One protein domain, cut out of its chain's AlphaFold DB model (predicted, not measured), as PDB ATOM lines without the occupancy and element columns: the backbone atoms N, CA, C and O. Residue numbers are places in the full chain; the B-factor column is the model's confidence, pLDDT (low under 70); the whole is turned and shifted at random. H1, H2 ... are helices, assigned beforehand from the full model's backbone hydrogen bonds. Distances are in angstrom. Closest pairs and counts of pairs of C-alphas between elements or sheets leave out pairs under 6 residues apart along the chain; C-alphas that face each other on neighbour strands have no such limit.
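Overview. This is residues 159 to 256 of the 971 residues of an uncharacterized protein of Monilinia laxa (UniProt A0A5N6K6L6). Three helices make the packed part of this small all-helix domain: H1 has H5 crossing it at a steep tilt, and H3 running the opposite way beside it, in contact through residues 221 to 225 of H3 alone. H4 makes a corner with the start of H5, the four-residue H2 sits near that start too, and a wide loop of residues 184 to 215 joins H2 to H3. The printed part has 98 residues with five named helices, H1 to H5 in order along the chain, and no named strand; 49 of the residues are in these helices. The whole is compact, with a radius of gyration of the C-alphas of 13.4 A, and the C-alphas span 37 by 35 by 24 A along their three main axes.

Arrangement. Begin with H1, residues 160 to 172, and look next at H5, residues 242 to 254. These two touch, with 14 pairs of C-alphas within 8 A, and the closest are those of Ile 167 and Ala 249, 5.3 A apart. Their lines stand at a steep tilt of 60 degrees, and they run the same way. Now look at H3, residues 216 to 227, which touches H1 with residues 221 to 225 alone. The closest C-alphas of H1 and H3 are those of Val 162 and Leu 225, 6.0 A apart, and the two helices run opposite ways at a shallow tilt of 18 degrees. H3 and H5 are apart. H4, residues 234 to 240, touches no helix; it is close to H1 but not clearly touching it, with the C-alphas of Leu 163 and Leu 238 closest at 7.8 A, at a steep tilt of 59 degrees. H4 and H5 meet only through their link. H2, residues 180 to 183, only just touches H5, with 3 pairs of C-alphas within 8 A; H5 takes part with residues 242 to 246 alone, and the closest C-alphas are those of Val 182 and Glu 243, 6.2 A apart. H2 is apart from H1, H3 and H4. Along the backbone, each O i to N i+4 pair inside H1, H3, H4 and H5 is within hydrogen-bond range; H2 is too short for such a pair, but its one O i to N i+3 pair is within range.

Along the chain. Find C-alpha 160 at (-44.149, -16.467, 10.655); from there H1 runs 18.3 A to C-alpha 172. H2 begins at Lys 180 and ends at His 183, 5.1 A from first to last C-alpha. Go on to C-alpha 216 at (-41.359, -38.105, 22.015), where H3 begins; it runs 16.7 A to Asn 227. H4 goes from Asp 234 to Ala 240 and measures 9.8 A. H5 begins at Arg 242 and runs 18.6 A to C-alpha 254 at (-30.487, -14.517, 27.816).

Size, cuts and confidence. The two C-alphas farthest apart are those of Lys 202, in the loop, and Ser 256, the last printed residue, at 39.8 A. The printed part has no cut. The link from H2 to H3 is long, with 32 residues, and its C-alphas lie 9 to 22 A from the mean of all C-alphas. The links from H1 to H2 and from H3 to H4 are short, and that from H4 to H5, one residue, is tight. The mean pLDDT of the printed part is 73.3. Look for values under 70 in 36 residues: 174 to 176, 181 to 208, 210 to 211 and 254 to 256.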
ATOM      1  N   SER A 159     -43.695 -19.826   7.170       92.56
ATOM      2  CA  SER A 159     -44.702 -18.927   7.746       92.56
ATOM      3  C   SER A 159     -44.241 -18.372   9.100       92.56
ATOM      4  O   SER A 159     -43.618 -19.078   9.899       92.56
ATOM      5  N   LYS A 160     -44.566 -17.103   9.393       91.06
ATOM      6  CA  LYS A 160     -44.149 -16.467  10.655       91.06
ATOM      7  C   LYS A 160     -44.664 -17.222  11.888       91.06
ATOM      8  O   LYS A 160     -43.904 -17.421  12.824       91.06
ATOM      9  N   ALA A 161     -45.899 -17.724  11.861       90.12
ATOM     10  CA  ALA A 161     -46.461 -18.504  12.967       90.12
ATOM     11  C   ALA A 161     -45.684 -19.808  13.244       90.12
ATOM     12  O   ALA A 161     -45.527 -20.194  14.402       90.12
ATOM     13  N   VAL A 162     -45.158 -20.468  12.203       91.81
ATOM     14  CA  VAL A 162     -44.310 -21.662  12.356       91.81
ATOM     15  C   VAL A 162     -42.914 -21.281  12.859       91.81
ATOM     16  O   VAL A 162     -42.381 -21.996  13.706       91.81
ATOM     17  N   LEU A 163     -42.343 -20.145  12.433       90.75
ATOM     18  CA  LEU A 163     -41.085 -19.627  12.993       90.75
ATOM     19  C   LEU A 163     -41.232 -19.291  14.489       90.75
ATOM     20  O   LEU A 163     -40.498 -19.838  15.310       90.75
ATOM     21  N   ASP A 164     -42.211 -18.458  14.851       89.88
ATOM     22  CA  ASP A 164     -42.451 -18.001  16.227       89.88
ATOM     23  C   ASP A 164     -42.732 -19.186  17.177       89.88
ATOM     24  O   ASP A 164     -42.263 -19.211  18.320       89.88
ATOM     25  N   MET A 165     -43.449 -20.214  16.704       90.06
ATOM     26  CA  MET A 165     -43.676 -21.443  17.472       90.06
ATOM     27  C   MET A 165     -42.431 -22.350  17.538       90.06
ATOM     28  O   MET A 165     -42.217 -23.013  18.552       90.06
ATOM     29  N   SER A 166     -41.567 -22.349  16.518       90.31
ATOM     30  CA  SER A 166     -40.291 -23.087  16.541       90.31
ATOM     31  C   SER A 166     -39.268 -22.451  17.488       90.31
ATOM     32  O   SER A 166     -38.541 -23.169  18.170       90.31
ATOM     33  N   ILE A 167     -39.262 -21.119  17.606       88.69
ATOM     34  CA  ILE A 167     -38.506 -20.398  18.643       88.69
ATOM     35  C   ILE A 167     -39.047 -20.781  20.032       88.69
ATOM     36  O   ILE A 167     -38.274 -21.125  20.921       88.69
ATOM     37  N   ASN A 168     -40.374 -20.816  20.214       88.12
ATOM     38  CA  ASN A 168     -40.993 -21.272  21.467       88.12
ATOM     39  C   ASN A 168     -40.652 -22.728  21.827       88.12
ATOM     40  O   ASN A 168     -40.491 -23.020  23.010       88.12
ATOM     41  N   TRP A 169     -40.541 -23.626  20.843       90.00
ATOM     42  CA  TRP A 169     -40.059 -24.997  21.044       90.00
ATOM     43  C   TRP A 169     -38.608 -24.991  21.537       90.00
ATOM     44  O   TRP A 169     -38.340 -25.557  22.591       90.00
ATOM     45  N   ALA A 170     -37.702 -24.291  20.846       86.94
ATOM     46  CA  ALA A 170     -36.286 -24.215  21.217       86.94
ATOM     47  C   ALA A 170     -36.028 -23.564  22.594       86.94
ATOM     48  O   ALA A 170     -35.080 -23.947  23.271       86.94
ATOM     49  N   ILE A 171     -36.873 -22.617  23.032       84.88
ATOM     50  CA  ILE A 171     -36.808 -22.015  24.380       84.88
ATOM     51  C   ILE A 171     -37.287 -22.989  25.473       84.88
ATOM     52  O   ILE A 171     -36.824 -22.906  26.606       84.88
ATOM     53  N   LYS A 172     -38.230 -23.891  25.163       84.00
ATOM     54  CA  LYS A 172     -38.930 -24.736  26.155       84.00
ATOM     55  C   LYS A 172     -38.471 -26.198  26.179       84.00
ATOM     56  O   LYS A 172     -39.006 -26.973  26.967       84.00
ATOM     57  N   SER A 173     -37.545 -26.594  25.307       79.44
ATOM     58  CA  SER A 173     -37.129 -27.991  25.163       79.44
ATOM     59  C   SER A 173     -35.945 -28.363  26.056       79.44
ATOM     60  O   SER A 173     -34.794 -28.325  25.613       79.44
ATOM     61  N   ASP A 174     -36.222 -28.787  27.288       64.69
ATOM     62  CA  ASP A 174     -35.188 -29.247  28.230       64.69
ATOM     63  C   ASP A 174     -34.559 -30.593  27.818       64.69
ATOM     64  O   ASP A 174     -33.399 -30.879  28.131       64.69
ATOM     65  N   ARG A 175     -35.324 -31.473  27.149       61.34
ATOM     66  CA  ARG A 175     -34.904 -32.865  26.884       61.34
ATOM     67  C   ARG A 175     -34.808 -33.229  25.405       61.34
ATOM     68  O   ARG A 175     -34.074 -34.177  25.105       61.34
ATOM     69  N   GLY A 176     -35.443 -32.468  24.515       67.06
ATOM     70  CA  GLY A 176     -35.416 -32.647  23.060       67.06
ATOM     71  C   GLY A 176     -34.038 -33.004  22.487       67.06
ATOM     72  O   GLY A 176     -33.003 -32.450  22.870       67.06
ATOM     73  N   ILE A 177     -34.015 -33.970  21.569       78.38
ATOM     74  CA  ILE A 177     -32.803 -34.405  20.855       78.38
ATOM     75  C   ILE A 177     -32.600 -33.528  19.615       78.38
ATOM     76  O   ILE A 177     -31.461 -33.229  19.246       78.38
ATOM     77  N   PHE A 178     -33.694 -33.029  19.031       81.19
ATOM     78  CA  PHE A 178     -33.687 -32.241  17.800       81.19
ATOM     79  C   PHE A 178     -32.781 -30.994  17.845       81.19
ATOM     80  O   PHE A 178     -32.190 -30.641  16.823       81.19
ATOM     81  N   TRP A 179     -32.600 -30.354  19.003       81.25
ATOM     82  CA  TRP A 179     -31.739 -29.167  19.136       81.25
ATOM     83  C   TRP A 179     -30.293 -29.477  19.566       81.25
ATOM     84  O   TRP A 179     -29.386 -28.702  19.263       81.25
ATOM     85  N   LYS A 180     -30.027 -30.636  20.189       74.25
ATOM     86  CA  LYS A 180     -28.702 -30.983  20.755       74.25
ATOM     87  C   LYS A 180     -27.586 -31.089  19.711       74.25
ATOM     88  O   LYS A 180     -26.444 -30.765  20.015       74.25
ATOM     89  N   VAL A 181     -27.919 -31.468  18.476       68.69
ATOM     90  CA  VAL A 181     -26.963 -31.499  17.350       68.69
ATOM     91  C   VAL A 181     -26.460 -30.090  16.996       68.69
ATOM     92  O   VAL A 181     -25.308 -29.932  16.612       68.69
ATOM     93  N   VAL A 182     -27.292 -29.054  17.163       69.56
ATOM     94  CA  VAL A 182     -26.926 -27.656  16.860       69.56
ATOM     95  C   VAL A 182     -26.030 -27.065  17.951       69.56
ATOM     96  O   VAL A 182     -25.106 -26.318  17.647       69.56
ATOM     97  N   HIS A 183     -26.244 -27.458  19.210       63.78
ATOM     98  CA  HIS A 183     -25.445 -27.019  20.363       63.78
ATOM     99  C   HIS A 183     -23.941 -27.347  20.218       63.78
ATOM    100  O   HIS A 183     -23.099 -26.695  20.835       63.78
ATOM    101  N   GLN A 184     -23.577 -28.343  19.406       61.31
ATOM    102  CA  GLN A 184     -22.183 -28.739  19.173       61.31
ATOM    103  C   GLN A 184     -21.506 -27.976  18.013       61.31
ATOM    104  O   GLN A 184     -20.320 -28.183  17.762       61.31
ATOM    105  N   LEU A 185     -22.221 -27.083  17.312       63.53
ATOM    106  CA  LEU A 185     -21.728 -26.370  16.127       63.53
ATOM    107  C   LEU A 185     -21.304 -24.922  16.432       63.53
ATOM    108  O   LEU A 185     -22.108 -24.101  16.892       63.53
ATOM    109  N   ARG A 186     -20.055 -24.581  16.076       60.19
ATOM    110  CA  ARG A 186     -19.568 -23.188  16.029       60.19
ATOM    111  C   ARG A 186     -20.399 -22.347  15.052       60.19
ATOM    112  O   ARG A 186     -20.908 -22.863  14.059       60.19
ATOM    113  N   THR A 187     -20.501 -21.050  15.342       58.47
ATOM    114  CA  THR A 187     -21.359 -20.071  14.658       58.47
ATOM    115  C   THR A 187     -21.151 -20.045  13.145       58.47
ATOM    116  O   THR A 187     -20.163 -19.488  12.684       58.47
ATOM    117  N   PHE A 188     -22.062 -20.686  12.392       57.78
ATOM    118  CA  PHE A 188     -21.993 -20.864  10.935       57.78
ATOM    119  C   PHE A 188     -20.585 -21.260  10.446       57.78
ATOM    120  O   PHE A 188     -20.043 -20.658   9.527       57.78
ATOM    121  N   SER A 189     -19.978 -22.246  11.118       55.47
ATOM    122  CA  SER A 189     -18.558 -22.621  11.012       55.47
ATOM    123  C   SER A 189     -17.996 -22.684   9.578       55.47
ATOM    124  O   SER A 189     -18.043 -23.733   8.935       55.47
ATOM    125  N   LEU A 190     -17.346 -21.602   9.139       54.12
ATOM    126  CA  LEU A 190     -16.702 -21.430   7.823       54.12
ATOM    127  C   LEU A 190     -15.375 -22.215   7.661       54.12
ATOM    128  O   LEU A 190     -14.464 -21.751   6.977       54.12
ATOM    129  N   ASN A 191     -15.236 -23.361   8.335       44.66
ATOM    130  CA  ASN A 191     -14.065 -24.237   8.258       44.66
ATOM    131  C   ASN A 191     -14.478 -25.569   7.629       44.66
ATOM    132  O   ASN A 191     -15.198 -26.362   8.239       44.66
ATOM    133  N   SER A 192     -13.963 -25.832   6.431       41.94
ATOM    134  CA  SER A 192     -14.411 -26.860   5.481       41.94
ATOM    135  C   SER A 192     -14.072 -28.323   5.872       41.94
ATOM    136  O   SER A 192     -13.927 -29.183   5.006       41.94
ATOM    137  N   GLY A 193     -13.919 -28.621   7.172       37.47
ATOM    138  CA  GLY A 193     -13.404 -29.897   7.698       37.47
ATOM    139  C   GLY A 193     -14.283 -30.644   8.712       37.47
ATOM    140  O   GLY A 193     -13.870 -31.703   9.181       37.47
ATOM    141  N   SER A 194     -15.469 -30.140   9.080       32.44
ATOM    142  CA  SER A 194     -16.359 -30.814  10.045       32.44
ATOM    143  C   SER A 194     -17.562 -31.472   9.359       32.44
ATOM    144  O   SER A 194     -18.466 -30.791   8.881       32.44
ATOM    145  N   PHE A 195     -17.590 -32.809   9.331       39.38
ATOM    146  CA  PHE A 195     -18.716 -33.592   8.811       39.38
ATOM    147  C   PHE A 195     -19.869 -33.685   9.829       39.38
ATOM    148  O   PHE A 195     -20.074 -34.703  10.488       39.38
ATOM    149  N   VAL A 196     -20.673 -32.628   9.896       38.94
ATOM    150  CA  VAL A 196     -22.102 -32.699  10.250       38.94
ATOM    151  C   VAL A 196     -22.845 -32.231   8.997       38.94
ATOM    152  O   VAL A 196     -22.396 -31.251   8.404       38.94
ATOM    153  N   PRO A 197     -23.895 -32.927   8.515       36.22
ATOM    154  CA  PRO A 197     -24.387 -32.720   7.157       36.22
ATOM    155  C   PRO A 197     -24.800 -31.269   6.896       36.22
ATOM    156  O   PRO A 197     -25.813 -30.781   7.404       36.22
ATOM    157  N   THR A 198     -24.034 -30.612   6.021       40.56
ATOM    158  CA  THR A 198     -24.592 -29.610   5.118       40.56
ATOM    159  C   THR A 198     -25.784 -30.244   4.413       40.56
ATOM    160  O   THR A 198     -25.746 -31.431   4.073       40.56
ATOM    161  N   ILE A 199     -26.846 -29.469   4.168       47.59
ATOM    162  CA  ILE A 199     -27.984 -29.953   3.381       47.59
ATOM    163  C   ILE A 199     -27.531 -30.015   1.919       47.59
ATOM    164  O   ILE A 199     -27.828 -29.146   1.102       47.59
ATOM    165  N   SER A 200     -26.783 -31.069   1.597       42.47
ATOM    166  CA  SER A 200     -26.425 -31.434   0.236       42.47
ATOM    167  C   SER A 200     -27.693 -31.443  -0.614       42.47
ATOM    168  O   SER A 200     -28.757 -31.849  -0.142       42.47
ATOM    169  N   SER A 201     -27.586 -31.121  -1.907       41.62
ATOM    170  CA  SER A 201     -28.714 -31.208  -2.851       41.62
ATOM    171  C   SER A 201     -29.335 -32.624  -2.967       41.62
ATOM    172  O   SER A 201     -30.289 -32.807  -3.724       41.62
ATOM    173  N   LYS A 202     -28.814 -33.626  -2.238       43.06
ATOM    174  CA  LYS A 202     -29.368 -34.978  -2.051       43.06
ATOM    175  C   LYS A 202     -30.275 -35.145  -0.815       43.06
ATOM    176  O   LYS A 202     -30.947 -36.171  -0.717       43.06
ATOM    177  N   GLU A 203     -30.299 -34.201   0.129       49.25
ATOM    178  CA  GLU A 203     -31.015 -34.346   1.411       49.25
ATOM    179  C   GLU A 203     -32.331 -33.563   1.506       49.25
ATOM    180  O   GLU A 203     -33.208 -33.946   2.277       49.25
ATOM    181  N   SER A 204     -32.532 -32.532   0.677       49.28
ATOM    182  CA  SER A 204     -33.707 -31.638   0.681       49.28
ATOM    183  C   SER A 204     -35.035 -32.266   0.198       49.28
ATOM    184  O   SER A 204     -35.912 -31.554  -0.287       49.28
ATOM    185  N   GLY A 205     -35.182 -33.592   0.263       54.28
ATOM    186  CA  GLY A 205     -36.401 -34.299  -0.144       54.28
ATOM    187  C   GLY A 205     -37.517 -34.223   0.905       54.28
ATOM    188  O   GLY A 205     -37.254 -33.988   2.083       54.28
ATOM    189  N   HIS A 206     -38.758 -34.524   0.502       56.88
ATOM    190  CA  HIS A 206     -39.982 -34.450   1.331       56.88
ATOM    191  C   HIS A 206     -40.017 -35.379   2.577       56.88
ATOM    192  O   HIS A 206     -41.053 -35.523   3.216       56.88
ATOM    193  N   HIS A 207     -38.904 -36.030   2.927       59.53
ATOM    194  CA  HIS A 207     -38.742 -36.899   4.099       59.53
ATOM    195  C   HIS A 207     -37.540 -36.491   4.979       59.53
ATOM    196  O   HIS A 207     -37.119 -37.264   5.838       59.53
ATOM    197  N   ALA A 208     -36.964 -35.295   4.786       66.62
ATOM    198  CA  ALA A 208     -35.759 -34.844   5.493       66.62
ATOM    199  C   ALA A 208     -35.884 -34.930   7.030       66.62
ATOM    200  O   ALA A 208     -35.012 -35.497   7.690       66.62
ATOM    201  N   LEU A 209     -37.008 -34.479   7.609       70.81
ATOM    202  CA  LEU A 209     -37.252 -34.588   9.055       70.81
ATOM    203  C   LEU A 209     -37.437 -36.029   9.557       70.81
ATOM    204  O   LEU A 209     -37.384 -36.237  10.766       70.81
ATOM    205  N   GLN A 210     -37.670 -37.029   8.702       66.94
ATOM    206  CA  GLN A 210     -37.818 -38.427   9.139       66.94
ATOM    207  C   GLN A 210     -36.472 -39.119   9.407       66.94
ATOM    208  O   GLN A 210     -36.448 -40.157  10.056       66.94
ATOM    209  N   ARG A 211     -35.352 -38.548   8.938       65.69
ATOM    210  CA  ARG A 211     -33.999 -39.111   9.117       65.69
ATOM    211  C   ARG A 211     -33.265 -38.602  10.361       65.69
ATOM    212  O   ARG A 211     -32.185 -39.090  10.673       65.69
ATOM    213  N   ILE A 212     -33.825 -37.608  11.048       75.25
ATOM    214  CA  ILE A 212     -33.217 -36.970  12.221       75.25
ATOM    215  C   ILE A 212     -33.768 -37.622  13.488       75.25
ATOM    216  O   ILE A 212     -34.979 -37.804  13.613       75.25
ATOM    217  N   SER A 213     -32.879 -37.942  14.432       73.62
ATOM    218  CA  SER A 213     -33.241 -38.483  15.742       73.62
ATOM    219  C   SER A 213     -34.078 -37.490  16.554       73.62
ATOM    220  O   SER A 213     -33.794 -36.292  16.611       73.62
ATOM    221  N   LYS A 214     -35.131 -38.012  17.186       78.69
ATOM    222  CA  LYS A 214     -36.141 -37.263  17.940       78.69
ATOM    223  C   LYS A 214     -36.458 -37.985  19.237       78.69
ATOM    224  O   LYS A 214     -36.386 -39.209  19.296       78.69
ATOM    225  N   ASN A 215     -36.846 -37.216  20.242       84.06
ATOM    226  CA  ASN A 215     -37.557 -37.717  21.409       84.06
ATOM    227  C   ASN A 215     -39.080 -37.591  21.197       84.06
ATOM    228  O   ASN A 215     -39.518 -36.825  20.340       84.06
ATOM    229  N   GLU A 216     -39.891 -38.255  22.023       81.50
ATOM    230  CA  GLU A 216     -41.359 -38.105  22.015       81.50
ATOM    231  C   GLU A 216     -41.780 -36.625  22.142       81.50
ATOM    232  O   GLU A 216     -42.668 -36.147  21.439       81.50
ATOM    233  N   GLU A 217     -41.059 -35.863  22.971       84.56
ATOM    234  CA  GLU A 217     -41.210 -34.411  23.120       84.56
ATOM    235  C   GLU A 217     -41.066 -33.654  21.782       84.56
ATOM    236  O   GLU A 217     -41.867 -32.769  21.476       84.56
ATOM    237  N   ASP A 218     -40.079 -34.020  20.957       85.12
ATOM    238  CA  ASP A 218     -39.839 -33.392  19.653       85.12
ATOM    239  C   ASP A 218     -40.988 -33.708  18.674       85.12
ATOM    240  O   ASP A 218     -41.385 -32.857  17.877       85.12
ATOM    241  N   GLU A 219     -41.586 -34.902  18.753       86.19
ATOM    242  CA  GLU A 219     -42.758 -35.273  17.943       86.19
ATOM    243  C   GLU A 219     -44.039 -34.556  18.404       86.19
ATOM    244  O   GLU A 219     -44.841 -34.094  17.581       86.19
ATOM    245  N   GLN A 220     -44.205 -34.358  19.716       88.00
ATOM    246  CA  GLN A 220     -45.271 -33.522  20.272       88.00
ATOM    247  C   GLN A 220     -45.134 -32.047  19.849       88.00
ATOM    248  O   GLN A 220     -46.145 -31.371  19.656       88.00
ATOM    249  N   TRP A 221     -43.919 -31.520  19.663       87.81
ATOM    250  CA  TRP A 221     -43.720 -30.178  19.099       87.81
ATOM    251  C   TRP A 221     -43.950 -30.126  17.584       87.81
ATOM    252  O   TRP A 221     -44.650 -29.229  17.110       87.81
ATOM    253  N   LEU A 222     -43.472 -31.111  16.819       87.88
ATOM    254  CA  LEU A 222     -43.717 -31.186  15.373       87.88
ATOM    255  C   LEU A 222     -45.208 -31.332  15.023       87.88
ATOM    256  O   LEU A 222     -45.664 -30.739  14.045       87.88
ATOM    257  N   SER A 223     -45.997 -32.060  15.822       87.06
ATOM    258  CA  SER A 223     -47.454 -32.139  15.624       87.06
ATOM    259  C   SER A 223     -48.157 -30.799  15.887       87.06
ATOM    260  O   SER A 223     -49.013 -30.403  15.095       87.06
ATOM    261  N   LYS A 224     -47.739 -30.027  16.905       89.12
ATOM    262  CA  LYS A 224     -48.215 -28.644  17.120       89.12
ATOM    263  C   LYS A 224     -47.895 -27.741  15.922       89.12
ATOM    264  O   LYS A 224     -48.769 -26.999  15.485       89.12
ATOM    265  N   LEU A 225     -46.687 -27.832  15.354       89.56
ATOM    266  CA  LEU A 225     -46.304 -27.056  14.164       89.56
ATOM    267  C   LEU A 225     -47.150 -27.422  12.932       89.56
ATOM    268  O   LEU A 225     -47.616 -26.528  12.227       89.56
ATOM    269  N   ARG A 226     -47.421 -28.715  12.702       90.12
ATOM    270  CA  ARG A 226     -48.325 -29.172  11.627       90.12
ATOM    271  C   ARG A 226     -49.752 -28.645  11.820       90.12
ATOM    272  O   ARG A 226     -50.328 -28.126  10.870       90.12
ATOM    273  N   ASN A 227     -50.279 -28.657  13.047       89.88
ATOM    274  CA  ASN A 227     -51.600 -28.093  13.370       89.88
ATOM    275  C   ASN A 227     -51.689 -26.565  13.163       89.88
ATOM    276  O   ASN A 227     -52.778 -26.040  12.948       89.88
ATOM    277  N   ILE A 228     -50.558 -25.853  13.203       88.12
ATOM    278  CA  ILE A 228     -50.444 -24.408  12.917       88.12
ATOM    279  C   ILE A 228     -50.288 -24.131  11.402       88.12
ATOM    280  O   ILE A 228     -50.303 -22.978  10.970       88.12
ATOM    281  N   GLY A 229     -50.197 -25.178  10.574       84.56
ATOM    282  CA  GLY A 229     -50.117 -25.081   9.116       84.56
ATOM    283  C   GLY A 229     -48.719 -25.289   8.529       84.56
ATOM    284  O   GLY A 229     -48.489 -24.884   7.394       84.56
ATOM    285  N   MET A 230     -47.782 -25.908   9.260       88.31
ATOM    286  CA  MET A 230     -46.510 -26.360   8.680       88.31
ATOM    287  C   MET A 230     -46.762 -27.487   7.664       88.31
ATOM    288  O   MET A 230     -47.174 -28.585   8.041       88.31
ATOM    289  N   SER A 231     -46.501 -27.218   6.384       85.19
ATOM    290  CA  SER A 231     -46.619 -28.202   5.303       85.19
ATOM    291  C   SER A 231     -45.389 -29.116   5.207       85.19
ATOM    292  O   SER A 231     -44.338 -28.837   5.784       85.19
ATOM    293  N   GLN A 232     -45.487 -30.194   4.422       81.56
ATOM    294  CA  GLN A 232     -44.365 -31.110   4.180       81.56
ATOM    295  C   GLN A 232     -43.172 -30.426   3.473       81.56
ATOM    296  O   GLN A 232     -42.027 -30.824   3.672       81.56
ATOM    297  N   ASP A 233     -43.418 -29.353   2.713       78.75
ATOM    298  CA  ASP A 233     -42.366 -28.541   2.088       78.75
ATOM    299  C   ASP A 233     -41.732 -27.532   3.061       78.75
ATOM    300  O   ASP A 233     -40.601 -27.091   2.845       78.75
ATOM    301  N   ASP A 234     -42.425 -27.172   4.146       85.38
ATOM    302  CA  ASP A 234     -41.873 -26.331   5.214       85.38
ATOM    303  C   ASP A 234     -40.897 -27.100   6.113       85.38
ATOM    304  O   ASP A 234     -40.008 -26.484   6.700       85.38
ATOM    305  N   GLU A 235     -40.981 -28.434   6.167       84.81
ATOM    306  CA  GLU A 235     -40.057 -29.282   6.937       84.81
ATOM    307  C   GLU A 235     -38.588 -29.069   6.520       84.81
ATOM    308  O   GLU A 235     -37.698 -28.998   7.368       84.81
ATOM    309  N   ALA A 236     -38.325 -28.879   5.222       82.44
ATOM    310  CA  ALA A 236     -36.991 -28.560   4.710       82.44
ATOM    311  C   ALA A 236     -36.554 -27.112   5.019       82.44
ATOM    312  O   ALA A 236     -35.372 -26.855   5.251       82.44
ATOM    313  N   LYS A 237     -37.498 -26.160   5.067       87.38
ATOM    314  CA  LYS A 237     -37.232 -24.744   5.394       87.38
ATOM    315  C   LYS A 237     -36.903 -24.575   6.877       87.38
ATOM    316  O   LYS A 237     -35.964 -23.862   7.224       87.38
ATOM    317  N   LEU A 238     -37.637 -25.284   7.739       87.06
ATOM    318  CA  LEU A 238     -37.373 -25.383   9.173       87.06
ATOM    319  C   LEU A 238     -35.971 -25.947   9.440       87.06
ATOM    320  O   LEU A 238     -35.280 -25.458  10.328       87.06
ATOM    321  N   LEU A 239     -35.519 -26.926   8.648       84.88
ATOM    322  CA  LEU A 239     -34.157 -27.456   8.744       84.88
ATOM    323  C   LEU A 239     -33.081 -26.468   8.283       84.88
ATOM    324  O   LEU A 239     -32.068 -26.341   8.965       84.88
ATOM    325  N   ALA A 240     -33.307 -25.725   7.197       84.31
ATOM    326  CA  ALA A 240     -32.376 -24.686   6.751       84.31
ATOM    327  C   ALA A 240     -32.219 -23.544   7.776       84.31
ATOM    328  O   ALA A 240     -31.114 -23.050   7.986       84.31
ATOM    329  N   LEU A 241     -33.309 -23.161   8.453       87.88
ATOM    330  CA  LEU A 241     -33.314 -22.127   9.493       87.88
ATOM    331  C   LEU A 241     -33.029 -22.665  10.911       87.88
ATOM    332  O   LEU A 241     -32.957 -21.874  11.846       87.88
ATOM    333  N   ARG A 242     -32.832 -23.977  11.100       85.62
ATOM    334  CA  ARG A 242     -32.661 -24.635  12.416       85.62
ATOM    335  C   ARG A 242     -31.541 -24.015  13.253       85.62
ATOM    336  O   ARG A 242     -31.709 -23.791  14.447       85.62
ATOM    337  N   GLU A 243     -30.409 -23.714  12.622       81.75
ATOM    338  CA  GLU A 243     -29.254 -23.097  13.280       81.75
ATOM    339  C   GLU A 243     -29.557 -21.658  13.744       81.75
ATOM    340  O   GLU A 243     -29.261 -21.296  14.884       81.75
ATOM    341  N   TYR A 244     -30.228 -20.872  12.896       86.06
ATOM    342  CA  TYR A 244     -30.690 -19.515  13.203       86.06
ATOM    343  C   TYR A 244     -31.742 -19.509  14.325       86.06
ATOM    344  O   TYR A 244     -31.576 -18.794  15.308       86.06
ATOM    345  N   ILE A 245     -32.771 -20.361  14.236       88.94
ATOM    346  CA  ILE A 245     -33.854 -20.471  15.230       88.94
ATOM    347  C   ILE A 245     -33.299 -20.794  16.621       88.94
ATOM    348  O   ILE A 245     -33.724 -20.184  17.600       88.94
ATOM    349  N   TRP A 246     -32.335 -21.712  16.722       86.19
ATOM    350  CA  TRP A 246     -31.743 -22.089  18.007       86.19
ATOM    351  C   TRP A 246     -30.877 -20.977  18.625       86.19
ATOM    352  O   TRP A 246     -30.945 -20.747  19.835       86.19
ATOM    353  N   ARG A 247     -30.099 -20.238  17.819       83.69
ATOM    354  CA  ARG A 247     -29.327 -19.086  18.328       83.69
ATOM    355  C   ARG A 247     -30.221 -17.898  18.681       83.69
ATOM    356  O   ARG A 247     -30.042 -17.305  19.738       83.69
ATOM    357  N   LEU A 248     -31.254 -17.634  17.886       86.00
ATOM    358  CA  LEU A 248     -32.270 -16.625  18.186       86.00
ATOM    359  C   LEU A 248     -33.028 -16.953  19.485       86.00
ATOM    360  O   LEU A 248     -33.245 -16.072  20.313       86.00
ATOM    361  N   ALA A 249     -33.377 -18.227  19.698       85.81
ATOM    362  CA  ALA A 249     -33.990 -18.714  20.931       85.81
ATOM    363  C   ALA A 249     -33.064 -18.577  22.152       85.81
ATOM    364  O   ALA A 249     -33.503 -18.099  23.194       85.81
ATOM    365  N   THR A 250     -31.784 -18.946  22.039       81.06
ATOM    366  CA  THR A 250     -30.825 -18.821  23.154       81.06
ATOM    367  C   THR A 250     -30.433 -17.369  23.443       81.06
ATOM    368  O   THR A 250     -30.214 -17.032  24.605       81.06
ATOM    369  N   SER A 251     -30.433 -16.486  22.439       78.44
ATOM    370  CA  SER A 251     -30.290 -15.036  22.628       78.44
ATOM    371  C   SER A 251     -31.500 -14.458  23.379       78.44
ATOM    372  O   SER A 251     -31.341 -13.890  24.460       78.44
ATOM    373  N   LYS A 252     -32.728 -14.758  22.925       75.44
ATOM    374  CA  LYS A 252     -33.991 -14.350  23.579       75.44
ATOM    375  C   LYS A 252     -34.281 -15.049  24.918       75.44
ATOM    376  O   LYS A 252     -35.208 -14.660  25.614       75.44
ATOM    377  N   ALA A 253     -33.503 -16.064  25.296       70.38
ATOM    378  CA  ALA A 253     -33.512 -16.644  26.642       70.38
ATOM    379  C   ALA A 253     -32.510 -15.959  27.595       70.38
ATOM    380  O   ALA A 253     -32.718 -15.957  28.808       70.38
ATOM    381  N   ARG A 254     -31.433 -15.360  27.060       65.31
ATOM    382  CA  ARG A 254     -30.487 -14.517  27.816       65.31
ATOM    383  C   ARG A 254     -31.052 -13.114  28.042       65.31
ATOM    384  O   ARG A 254     -30.884 -12.559  29.125       65.31
ATOM    385  N   GLU A 255     -31.781 -12.580  27.065       60.06
ATOM    386  CA  GLU A 255     -32.683 -11.437  27.234       60.06
ATOM    387  C   GLU A 255     -33.929 -11.864  28.025       60.06
ATOM    388  O   GLU A 255     -34.997 -12.111  27.468       60.06
ATOM    389  N   SER A 256     -33.809 -11.993  29.348       44.34
ATOM    390  CA  SER A 256     -34.982 -12.274  30.190       44.34
ATOM    391  C   SER A 256     -35.978 -11.091  30.140       44.34
ATOM    392  O   SER A 256     -35.638 -10.021  29.637       44.34
TER     393      SER A 256